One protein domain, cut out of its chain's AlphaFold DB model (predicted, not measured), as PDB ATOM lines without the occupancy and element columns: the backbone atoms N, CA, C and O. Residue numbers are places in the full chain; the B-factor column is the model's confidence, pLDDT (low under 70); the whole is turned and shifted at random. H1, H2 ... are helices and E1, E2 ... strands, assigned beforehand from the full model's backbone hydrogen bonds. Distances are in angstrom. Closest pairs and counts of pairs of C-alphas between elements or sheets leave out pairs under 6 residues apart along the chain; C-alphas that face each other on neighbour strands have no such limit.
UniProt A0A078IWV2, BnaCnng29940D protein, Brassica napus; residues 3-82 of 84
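AT A GLANCE: This is residues 3 to 82 of the 84 residues of the protein "BnaCnng29940D protein" of Brassica napus (UniProt A0A078IWV2). Three two-stranded hairpins make a flat, loose frame: E1 and E2 form one, E3 and E4 continue the long axis beyond it with the short helix H1 at the joint, and E5 and E6 lie alongside the first, E6 being the strand that comes near E2. Residues 45 to 51 of the link from E4 to E5 stick out as a free loop, and the small helix H2 lies off the body after E6. The printed part has 80 residues, with two named helices and six named strands in the order E1, E2, H1, E3, E4, E5, E6, H2; under half of the residues are in named elements, and the class is mixed, helices and strands. Each of the three sheets has two strands, ordered E1 - E2, E3 - E4 and E5 - E6, and each is antiparallel. The whole is loose, with a radius of gyration of the C-alphas of 14.5 A and spans of 47 by 37 by 19 A.

HOW THE PARTS SIT: E5, residues 61 to 66, and E6, residues 71 to 76, form a hairpin with an angle of 162 degrees between their directions. N 64 and O 73 are within hydrogen-bond range at 2.9 A, as are N 75 and O 62 at 3.0 A. E2, residues 23 to 27, has one pair of C-alphas within 8 A of E6, those of Leu 25 and Phe 74, 7.2 A apart. E2 forms a hairpin with E1, residues 15 to 19, at 157 degrees; N 17 and O 25 are 2.9 A apart and N 27 and O 15 are 2.8 A apart. E1 and E5 are apart. H1, residues 29 to 32, follows E2 by a tight link, and the closest C-alphas of E1 and H1 are those of Ile 15 and Thr 32, 7.6 A apart. E3, residues 33 to 36, follows H1 directly and forms a hairpin with E4, residues 39 to 42, at 155 degrees; N 36 and O 39 are 2.7 A apart. Residues 3 to 4 pair antiparallel with residues 40 to 41 of E4. The closest C-alphas of H1 and E4 are those of Thr 32 and Leu 42, 6.0 A apart. E3 and E5 are apart. H2, residues 79 to 82, comes closest to E5 at the C-alphas of Phe 61 and Cys 79, 7.1 A apart. H1 and H2 are too short for any O i to N i+4 pair, and in each the one O i to N i+3 pair is within range.

IN THESE COORDINATES: E5 runs 15.4 A from first to last C-alpha, beginning at (16.196, 4.678, -2.731), and E6 runs 16.7 A. E1 is 12.9 A long, with C-alpha 15 at (21.758, 18.386, -1.847), and E2 is 12.4 A long. E3 measures 10.1 A and E4 10.3 A. The four residues of H1 span 5.3 A and those of H2 5.5 A; H2 ends at C-alpha 82, at (7.902, -2.358, 0.598).

THE WHOLE: The two C-alphas farthest apart are those of Lys 5 and Ser 68, at 46.9 A. The link from E4 to E5, residues 43 to 60, is long, and its residues 45 to 51 stand free; the other links between named elements are tight. Residues 3 to 14 also hold no named element. The printed part has no cut and runs from residue 3 to residue 82 of a chain of 84. The mean pLDDT of the printed part is 95.2, and no printed residue is under 70.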
ATOM      1  N   CYS A   3      29.296  20.553  12.335       97.12
ATOM      2  CA  CYS A   3      28.104  20.471  13.178       97.12
ATOM      3  C   CYS A   3      27.580  21.856  13.557       97.12
ATOM      4  O   CYS A   3      28.343  22.816  13.664       97.12
ATOM      5  N   TYR A   4      26.277  21.928  13.807       97.19
ATOM      6  CA  TYR A   4      25.541  23.139  14.144       97.19
ATOM      7  C   TYR A   4      24.739  22.909  15.426       97.19
ATOM      8  O   TYR A   4      24.158  21.838  15.611       97.19
ATOM      9  N   LYS A   5      24.679  23.917  16.304       97.56
ATOM     10  CA  LYS A   5      23.856  23.886  17.524       97.56
ATOM     11  C   LYS A   5      22.396  24.187  17.172       97.56
ATOM     12  O   LYS A   5      21.951  25.329  17.255       97.56
ATOM     13  N   THR A   6      21.694  23.167  16.699       97.06
ATOM     14  CA  THR A   6      20.277  23.196  16.335       97.06
ATOM     15  C   THR A   6      19.714  21.776  16.301       97.06
ATOM     16  O   THR A   6      20.389  20.840  15.859       97.06
ATOM     17  N   ASN A   7      18.461  21.629  16.720       95.38
ATOM     18  CA  ASN A   7      17.639  20.430  16.526       95.38
ATOM     19  C   ASN A   7      16.629  20.591  15.373       95.38
ATOM     20  O   ASN A   7      15.852  19.683  15.094       95.38
ATOM     21  N   ASN A   8      16.617  21.747  14.704       95.56
ATOM     22  CA  ASN A   8      15.743  21.993  13.570       95.56
ATOM     23  C   ASN A   8      16.442  21.560  12.277       95.56
ATOM     24  O   ASN A   8      17.291  22.287  11.762       95.56
ATOM     25  N   MET A   9      16.084  20.384  11.752       94.12
ATOM     26  CA  MET A   9      16.636  19.880  10.492       94.12
ATOM     27  C   MET A   9      16.101  20.608   9.250       94.12
ATOM     28  O   MET A   9      16.737  20.543   8.202       94.12
ATOM     29  N   ASP A  10      14.968  21.306   9.341       94.38
ATOM     30  CA  ASP A  10      14.313  21.934   8.184       94.38
ATOM     31  C   ASP A  10      15.064  23.162   7.654       94.38
ATOM     32  O   ASP A  10      14.794  23.620   6.548       94.38
ATOM     33  N   ILE A  11      16.035  23.675   8.414       95.19
ATOM     34  CA  ILE A  11      16.896  24.783   7.981       95.19
ATOM     35  C   ILE A  11      17.999  24.337   7.012       95.19
ATOM     36  O   ILE A  11      18.666  25.184   6.418       95.19
ATOM     37  N   PHE A  12      18.254  23.029   6.904       96.69
ATOM     38  CA  PHE A  12      19.321  22.503   6.063       96.69
ATOM     39  C   PHE A  12      18.840  22.270   4.630       96.69
ATOM     40  O   PHE A  12      17.698  21.854   4.418       96.69
ATOM     41  N   PRO A  13      19.706  22.514   3.632       96.69
ATOM     42  CA  PRO A  13      19.332  22.372   2.239       96.69
ATOM     43  C   PRO A  13      19.237  20.904   1.821       96.69
ATOM     44  O   PRO A  13      19.930  20.026   2.340       96.69
ATOM     45  N   VAL A  14      18.430  20.678   0.790       97.06
ATOM     46  CA  VAL A  14      18.536  19.500  -0.074       97.06
ATOM     47  C   VAL A  14      19.837  19.594  -0.876       97.06
ATOM     48  O   VAL A  14      20.215  20.678  -1.324       97.06
ATOM     49  N   ILE A  15      20.519  18.465  -1.063       97.12
ATOM     50  CA  ILE A  15      21.758  18.386  -1.847       97.12
ATOM     51  C   ILE A  15      21.501  17.495  -3.060       97.12
ATOM     52  O   ILE A  15      21.139  16.334  -2.906       97.12
ATOM     53  N   THR A  16      21.728  18.015  -4.264       97.50
ATOM     54  CA  THR A  16      21.625  17.227  -5.500       97.50
ATOM     55  C   THR A  16      23.010  16.786  -5.955       97.50
ATOM     56  O   THR A  16      23.912  17.610  -6.102       97.50
ATOM     57  N   MET A  17      23.186  15.484  -6.184       95.50
ATOM     58  CA  MET A  17      24.383  14.923  -6.810       95.50
ATOM     59  C   MET A  17      24.101  14.639  -8.285       95.50
ATOM     60  O   MET A  17      23.199  13.868  -8.610       95.50
ATOM     61  N   HIS A  18      24.890  15.246  -9.166       96.81
ATOM     62  CA  HIS A  18      24.771  15.071 -10.611       96.81
ATOM     63  C   HIS A  18      25.679  13.931 -11.077       96.81
ATOM     64  O   HIS A  18      26.898  13.994 -10.901       96.81
ATOM     65  N   PHE A  19      25.093  12.893 -11.672       94.75
ATOM     66  CA  PHE A  19      25.825  11.736 -12.181       94.75
ATOM     67  C   PHE A  19      25.977  11.775 -13.701       94.75
ATOM     68  O   PHE A  19      25.111  12.244 -14.446       94.75
ATOM     69  N   GLN A  20      27.086  11.204 -14.175       91.19
ATOM     70  CA  GLN A  20      27.269  10.901 -15.590       91.19
ATOM     71  C   GLN A  20      26.117  10.005 -16.075       91.19
ATOM     72  O   GLN A  20      25.747   9.047 -15.403       91.19
ATOM     73  N   GLY A  21      25.536  10.336 -17.229       87.88
ATOM     74  CA  GLY A  21      24.297   9.716 -17.719       87.88
ATOM     75  C   GLY A  21      23.045  10.574 -17.509       87.88
ATOM     76  O   GLY A  21      21.974  10.188 -17.966       87.88
ATOM     77  N   GLY A  22      23.179  11.749 -16.878       92.81
ATOM     78  CA  GLY A  22      22.103  12.740 -16.757       92.81
ATOM     79  C   GLY A  22      21.148  12.496 -15.588       92.81
ATOM     80  O   GLY A  22      20.053  13.049 -15.575       92.81
ATOM     81  N   ALA A  23      21.541  11.656 -14.628       94.62
ATOM     82  CA  ALA A  23      20.751  11.405 -13.430       94.62
ATOM     83  C   ALA A  23      21.056  12.446 -12.346       94.62
ATOM     84  O   ALA A  23      22.211  12.627 -11.951       94.62
ATOM     85  N   ASP A  24      19.994  13.050 -11.818       96.62
ATOM     86  CA  ASP A  24      20.044  13.936 -10.659       96.62
ATOM     87  C   ASP A  24      19.565  13.177  -9.420       96.62
ATOM     88  O   ASP A  24      18.374  12.902  -9.254       96.62
ATOM     89  N   LEU A  25      20.500  12.821  -8.536       96.88
ATOM     90  CA  LEU A  25      20.178  12.189  -7.261       96.88
ATOM     91  C   LEU A  25      19.930  13.269  -6.206       96.88
ATOM     92  O   LEU A  25      20.864  13.861  -5.665       96.88
ATOM     93  N   VAL A  26      18.656  13.518  -5.921       97.56
ATOM     94  CA  VAL A  26      18.208  14.504  -4.932       97.56
ATOM     95  C   VAL A  26      18.236  13.879  -3.537       97.56
ATOM     96  O   VAL A  26      17.399  13.038  -3.219       97.56
ATOM     97  N   LEU A  27      19.197  14.278  -2.705       97.44
ATOM     98  CA  LEU A  27      19.357  13.799  -1.334       97.44
ATOM     99  C   LEU A  27      18.636  14.733  -0.357       97.44
ATOM    100  O   LEU A  27      18.985  15.910  -0.230       97.44
ATOM    101  N   ASP A  28      17.656  14.194   0.365       95.50
ATOM    102  CA  ASP A  28      16.947  14.924   1.412       95.50
ATOM    103  C   ASP A  28      17.868  15.153   2.629       95.50
ATOM    104  O   ASP A  28      18.902  14.503   2.805       95.50
ATOM    105  N   LYS A  29      17.481  16.052   3.531       95.25
ATOM    106  CA  LYS A  29      18.222  16.402   4.754       95.25
ATOM    107  C   LYS A  29      18.525  15.181   5.627       95.25
ATOM    108  O   LYS A  29      19.568  15.127   6.271       95.25
ATOM    109  N   TYR A  30      17.672  14.155   5.623       94.31
ATOM    110  CA  TYR A  30      17.955  12.907   6.340       94.31
ATOM    111  C   TYR A  30      19.106  12.092   5.719       94.31
ATOM    112  O   TYR A  30      19.840  11.410   6.440       94.31
ATOM    113  N   ASN A  31      19.301  12.181   4.402       97.06
ATOM    114  CA  ASN A  31      20.383  11.496   3.699       97.06
ATOM    115  C   ASN A  31      21.754  12.119   4.010       97.06
ATOM    116  O   ASN A  31      22.762  11.411   3.992       97.06
ATOM    117  N   THR A  32      21.797  13.418   4.321       96.69
ATOM    118  CA  THR A  32      23.040  14.203   4.415       96.69
ATOM    119  C   THR A  32      23.335  14.755   5.807       96.69
ATOM    120  O   THR A  32      24.484  15.100   6.072       96.69
ATOM    121  N   TYR A  33      22.370  14.769   6.729       96.62
ATOM    122  CA  TYR A  33      22.548  15.240   8.105       96.62
ATOM    123  C   TYR A  33      22.102  14.196   9.131       96.62
ATOM    124  O   TYR A  33      21.249  13.347   8.855       96.62
ATOM    125  N   MET A  34      22.673  14.257  10.335       95.75
ATOM    126  CA  MET A  34      22.258  13.456  11.489       95.75
ATOM    127  C   MET A  34      22.136  14.334  12.735       95.75
ATOM    128  O   MET A  34      23.019  15.141  13.024       95.75
ATOM    129  N   MET A  35      21.032  14.163  13.460       95.62
ATOM    130  CA  MET A  35      20.739  14.882  14.697       95.62
ATOM    131  C   MET A  35      21.161  14.058  15.920       95.62
ATOM    132  O   MET A  35      20.875  12.865  16.007       95.62
ATOM    133  N   TYR A  36      21.795  14.726  16.878       95.31
ATOM    134  CA  TYR A  36      22.265  14.217  18.160       95.31
ATOM    135  C   TYR A  36      21.814  15.179  19.268       95.31
ATOM    136  O   TYR A  36      22.546  16.083  19.675       95.31
ATOM    137  N   GLY A  37      20.571  15.026  19.733       95.06
ATOM    138  CA  GLY A  37      19.975  15.951  20.702       95.06
ATOM    139  C   GLY A  37      19.823  17.361  20.123       95.06
ATOM    140  O   GLY A  37      19.086  17.555  19.162       95.06
ATOM    141  N   GLU A  38      20.532  18.340  20.691       96.69
ATOM    142  CA  GLU A  38      20.513  19.749  20.252       96.69
ATOM    143  C   GLU A  38      21.568  20.091  19.187       96.69
ATOM    144  O   GLU A  38      21.789  21.261  18.870       96.69
ATOM    145  N   VAL A  39      22.265  19.086  18.656       97.69
ATOM    146  CA  VAL A  39      23.313  19.262  17.649       97.69
ATOM    147  C   VAL A  39      22.943  18.491  16.393       97.69
ATOM    148  O   VAL A  39      22.587  17.321  16.466       97.69
ATOM    149  N   THR A  40      23.088  19.116  15.228       97.69
ATOM    150  CA  THR A  40      22.940  18.446  13.929       97.69
ATOM    151  C   THR A  40      24.249  18.531  13.156       97.69
ATOM    152  O   THR A  40      24.827  19.611  13.022       97.69
ATOM    153  N   CYS A  41      24.732  17.397  12.652       97.38
ATOM    154  CA  CYS A  41      26.006  17.281  11.947       97.38
ATOM    155  C   CYS A  41      25.810  16.882  10.482       97.38
ATOM    156  O   CYS A  41      24.946  16.064  10.164       97.38
ATOM    157  N   LEU A  42      26.641  17.441   9.601       96.81
ATOM    158  CA  LEU A  42      26.763  17.028   8.206       96.81
ATOM    159  C   LEU A  42      27.472  15.666   8.140       96.81
ATOM    160  O   LEU A  42      28.562  15.495   8.687       96.81
ATOM    161  N   MET A  43      26.862  14.721   7.427       95.56
ATOM    162  CA  MET A  43      27.314  13.335   7.255       95.56
ATOM    163  C   MET A  43      28.105  13.112   5.959       95.56
ATOM    164  O   MET A  43      28.345  11.975   5.564       95.56
ATOM    165  N   ILE A  44      28.524  14.195   5.306       94.31
ATOM    166  CA  ILE A  44      29.498  14.181   4.215       94.31
ATOM    167  C   ILE A  44      30.855  14.500   4.838       94.31
ATOM    168  O   ILE A  44      31.059  15.581   5.397       94.31
ATOM    169  N   LEU A  45      31.766  13.533   4.788       92.81
ATOM    170  CA  LEU A  45      33.090  13.627   5.393       92.81
ATOM    171  C   LEU A  45      34.151  13.708   4.299       92.81
ATOM    172  O   LEU A  45      34.044  13.038   3.275       92.81
ATOM    173  N   CYS A  46      35.179  14.521   4.533       90.88
ATOM    174  CA  CYS A  46      36.359  14.522   3.680       90.88
ATOM    175  C   CYS A  46      37.149  13.234   3.915       90.88
ATOM    176  O   CYS A  46      37.499  12.927   5.056       90.88
ATOM    177  N   ASP A  47      37.463  12.536   2.831       88.12
ATOM    178  CA  ASP A  47      38.310  11.351   2.815       88.12
ATOM    179  C   ASP A  47      39.330  11.506   1.672       88.12
ATOM    180  O   ASP A  47      38.915  11.823   0.554       88.12
ATOM    181  N   PRO A  48      40.649  11.348   1.911       90.81
ATOM    182  CA  PRO A  48      41.646  11.340   0.834       90.81
ATOM    183  C   PRO A  48      41.535  10.119  -0.096       90.81
ATOM    184  O   PRO A  48      42.233  10.068  -1.108       90.81
ATOM    185  N   GLY A  49      40.725   9.121   0.267       91.88
ATOM    186  CA  GLY A  49      40.519   7.899  -0.497       91.88
ATOM    187  C   GLY A  49      39.568   8.028  -1.690       91.88
ATOM    188  O   GLY A  49      39.392   9.074  -2.312       91.88
ATOM    189  N   THR A  50      38.961   6.894  -2.035       92.81
ATOM    190  CA  THR A  50      37.943   6.832  -3.089       92.81
ATOM    191  C   THR A  50      36.650   7.472  -2.579       92.81
ATOM    192  O   THR A  50      36.205   7.103  -1.494       92.81
ATOM    193  N   PRO A  51      36.004   8.379  -3.335       91.50
ATOM    194  CA  PRO A  51      34.701   8.914  -2.955       91.50
ATOM    195  C   PRO A  51      33.659   7.795  -2.809       91.50
ATOM    196  O   PRO A  51      33.494   6.975  -3.712       91.50
ATOM    197  N   ILE A  52      32.941   7.767  -1.684       93.69
ATOM    198  CA  ILE A  52      31.961   6.720  -1.362       93.69
ATOM    199  C   ILE A  52      30.574   7.336  -1.159       93.69
ATOM    200  O   ILE A  52      30.377   8.187  -0.291       93.69
ATOM    201  N   LEU A  53      29.582   6.839  -1.904       94.31
ATOM    202  CA  LEU A  53      28.167   7.083  -1.617       94.31
ATOM    203  C   LEU A  53      27.692   6.085  -0.547       94.31
ATOM    204  O   LEU A  53      27.281   4.971  -0.861       94.31
ATOM    205  N   GLY A  54      27.812   6.465   0.726       93.81
ATOM    206  CA  GLY A  54      27.564   5.576   1.867       93.81
ATOM    207  C   GLY A  54      26.094   5.192   2.088       93.81
ATOM    208  O   GLY A  54      25.171   5.786   1.532       93.81
ATOM    209  N   ASN A  55      25.869   4.222   2.979       93.94
ATOM    210  CA  ASN A  55      24.547   3.680   3.324       93.94
ATOM    211  C   ASN A  55      23.498   4.748   3.688       93.94
ATOM    212  O   ASN A  55      22.342   4.631   3.295       93.94
ATOM    213  N   ARG A  56      23.882   5.810   4.413       94.75
ATOM    214  CA  ARG A  56      22.948   6.881   4.791       94.75
ATOM    215  C   ARG A  56      22.440   7.655   3.576       94.75
ATOM    216  O   ARG A  56      21.244   7.933   3.495       94.75
ATOM    217  N   ALA A  57      23.332   7.952   2.635       96.31
ATOM    218  CA  ALA A  57      22.979   8.644   1.406       96.31
ATOM    219  C   ALA A  57      22.039   7.798   0.530       96.31
ATOM    220  O   ALA A  57      21.179   8.353  -0.141       96.31
ATOM    221  N   GLN A  58      22.137   6.467   0.606       95.75
ATOM    222  CA  GLN A  58      21.282   5.536  -0.140       95.75
ATOM    223  C   GLN A  58      19.930   5.220   0.537       95.75
ATOM    224  O   GLN A  58      19.108   4.520  -0.053       95.75
ATOM    225  N   ASN A  59      19.658   5.721   1.750       95.25
ATOM    226  CA  ASN A  59      18.359   5.502   2.402       95.25
ATOM    227  C   ASN A  59      17.199   6.036   1.551       95.25
ATOM    228  O   ASN A  59      17.273   7.149   1.039       95.25
ATOM    229  N   ASN A  60      16.099   5.278   1.509       96.12
ATOM    230  CA  ASN A  60      14.890   5.599   0.741       96.12
ATOM    231  C   ASN A  60      15.107   5.700  -0.779       96.12
ATOM    232  O   ASN A  60      14.400   6.427  -1.481       96.12
ATOM    233  N   PHE A  61      16.049   4.915  -1.302       96.50
ATOM    234  CA  PHE A  61      16.196   4.678  -2.731       96.50
ATOM    235  C   PHE A  61      16.196   3.178  -3.015       96.50
ATOM    236  O   PHE A  61      16.882   2.403  -2.351       96.50
ATOM    237  N   LEU A  62      15.460   2.769  -4.046       96.25
ATOM    238  CA  LEU A  62      15.745   1.510  -4.722       96.25
ATOM    239  C   LEU A  62      16.943   1.748  -5.638       96.25
ATOM    240  O   LEU A  62      16.880   2.598  -6.530       96.25
ATOM    241  N   VAL A  63      18.026   1.014  -5.387       95.75
ATOM    242  CA  VAL A  63      19.264   1.093  -6.165       95.75
ATOM    243  C   VAL A  63      19.323  -0.104  -7.103       95.75
ATOM    244  O   VAL A  63      19.396  -1.251  -6.661       95.75
ATOM    245  N   GLY A  64      19.241   0.163  -8.404       95.75
ATOM    246  CA  GLY A  64      19.340  -0.854  -9.443       95.75
ATOM    247  C   GLY A  64      20.769  -0.958  -9.954       95.75
ATOM    248  O   GLY A  64      21.321   0.040 -10.414       95.75
ATOM    249  N   TYR A  65      21.341  -2.159  -9.907       96.62
ATOM    250  CA  TYR A  65      22.644  -2.475 -10.489       96.62
ATOM    251  C   TYR A  65      22.423  -3.305 -11.752       96.62
ATOM    252  O   TYR A  65      21.994  -4.454 -11.658       96.62
ATOM    253  N   ASP A  66      22.698  -2.725 -12.920       96.69
ATOM    254  CA  ASP A  66      22.590  -3.408 -14.210       96.69
ATOM    255  C   ASP A  66      23.997  -3.714 -14.757       96.69
ATOM    256  O   ASP A  66      24.646  -2.838 -15.341       96.69
ATOM    257  N   PRO A  67      24.504  -4.949 -14.576       97.00
ATOM    258  CA  PRO A  67      25.806  -5.340 -15.103       97.00
ATOM    259  C   PRO A  67      25.804  -5.539 -16.625       97.00
ATOM    260  O   PRO A  67      26.878  -5.566 -17.219       97.00
ATOM    261  N   SER A  68      24.642  -5.688 -17.272       97.75
ATOM    262  CA  SER A  68      24.551  -5.837 -18.728       97.75
ATOM    263  C   SER A  68      24.740  -4.499 -19.435       97.75
ATOM    264  O   SER A  68      25.466  -4.434 -20.426       97.75
ATOM    265  N   SER A  69      24.133  -3.426 -18.918       96.00
ATOM    266  CA  SER A  69      24.303  -2.072 -19.461       96.00
ATOM    267  C   SER A  69      25.408  -1.262 -18.773       96.00
ATOM    268  O   SER A  69      25.674  -0.138 -19.190       96.00
ATOM    269  N   LEU A  70      26.026  -1.801 -17.715       94.88
ATOM    270  CA  LEU A  70      27.013  -1.124 -16.862       94.88
ATOM    271  C   LEU A  70      26.479   0.180 -16.245       94.88
ATOM    272  O   LEU A  70      27.190   1.184 -16.175       94.88
ATOM    273  N   LEU A  71      25.221   0.169 -15.795       95.38
ATOM    274  CA  LEU A  71      24.572   1.332 -15.188       95.38
ATOM    275  C   LEU A  71      24.162   1.065 -13.741       95.38
ATOM    276  O   LEU A  71      23.755  -0.036 -13.365       95.38
ATOM    277  N   VAL A  72      24.214   2.130 -12.946       94.75
ATOM    278  CA  VAL A  72      23.555   2.210 -11.642       94.75
ATOM    279  C   VAL A  72      22.393   3.186 -11.771       94.75
ATOM    280  O   VAL A  72      22.545   4.267 -12.339       94.75
ATOM    281  N   SER A  73      21.227   2.803 -11.260       95.12
ATOM    282  CA  SER A  73      20.008   3.611 -11.294       95.12
ATOM    283  C   SER A  73      19.463   3.833  -9.888       95.12
ATOM    284  O   SER A  73      19.591   2.977  -9.012       95.12
ATOM    285  N   PHE A  74      18.838   4.989  -9.677       95.62
ATOM    286  CA  PHE A  74      18.265   5.380  -8.393       95.62
ATOM    287  C   PHE A  74      16.786   5.701  -8.574       95.62
ATOM    288  O   PHE A  74      16.419   6.473  -9.459       95.62
ATOM    289  N   LYS A  75      15.932   5.141  -7.715       95.75
ATOM    290  CA  LYS A  75      14.502   5.460  -7.674       95.75
ATOM    291  C   LYS A  75      14.082   5.845  -6.251       95.75
ATOM    292  O   LYS A  75      14.116   4.971  -5.379       95.75
ATOM    293  N   PRO A  76      13.641   7.096  -6.003       96.06
ATOM    294  CA  PRO A  76      13.094   7.498  -4.706       96.06
ATOM    295  C   PRO A  76      11.973   6.549  -4.278       96.06
ATOM    296  O   PRO A  76      11.054   6.282  -5.054       96.06
ATOM    297  N   THR A  77      12.079   5.986  -3.076       96.00
ATOM    298  CA  THR A  77      11.165   4.947  -2.591       96.00
ATOM    299  C   THR A  77      11.035   5.006  -1.077       96.00
ATOM    300  O   THR A  77      12.030   5.086  -0.365       96.00
ATOM    301  N   ASN A  78       9.814   4.888  -0.557       95.12
ATOM    302  CA  ASN A  78       9.626   4.616   0.864       95.12
ATOM    303  C   ASN A  78       9.954   3.142   1.149       95.12
ATOM    304  O   ASN A  78       9.094   2.274   1.001       95.12
ATOM    305  N   CYS A  79      11.201   2.854   1.527       93.75
ATOM    306  CA  CYS A  79      11.669   1.477   1.686       93.75
ATOM    307  C   CYS A  79      10.936   0.709   2.797       93.75
ATOM    308  O   CYS A  79      10.827  -0.512   2.706       93.75
ATOM    309  N   SER A  80      10.409   1.387   3.823       94.06
ATOM    310  CA  SER A  80       9.658   0.716   4.893       94.06
ATOM    311  C   SER A  80       8.279   0.230   4.440       94.06
ATOM    312  O   SER A  80       7.768  -0.732   5.002       94.06
ATOM    313  N   ALA A  81       7.708   0.835   3.395       95.44
ATOM    314  CA  ALA A  81       6.420   0.444   2.823       95.44
ATOM    315  C   ALA A  81       6.516  -0.717   1.813       95.44
ATOM    316  O   ALA A  81       5.504  -1.134   1.262       95.44
ATOM    317  N   LEU A  82       7.719  -1.225   1.519       91.50
ATOM    318  CA  LEU A  82       7.902  -2.358   0.598       91.50
ATOM    319  C   LEU A  82       7.706  -3.722   1.270       91.50
ATOM    320  O   LEU A  82       7.526  -4.720   0.580       91.50
TER     321      LEU A  82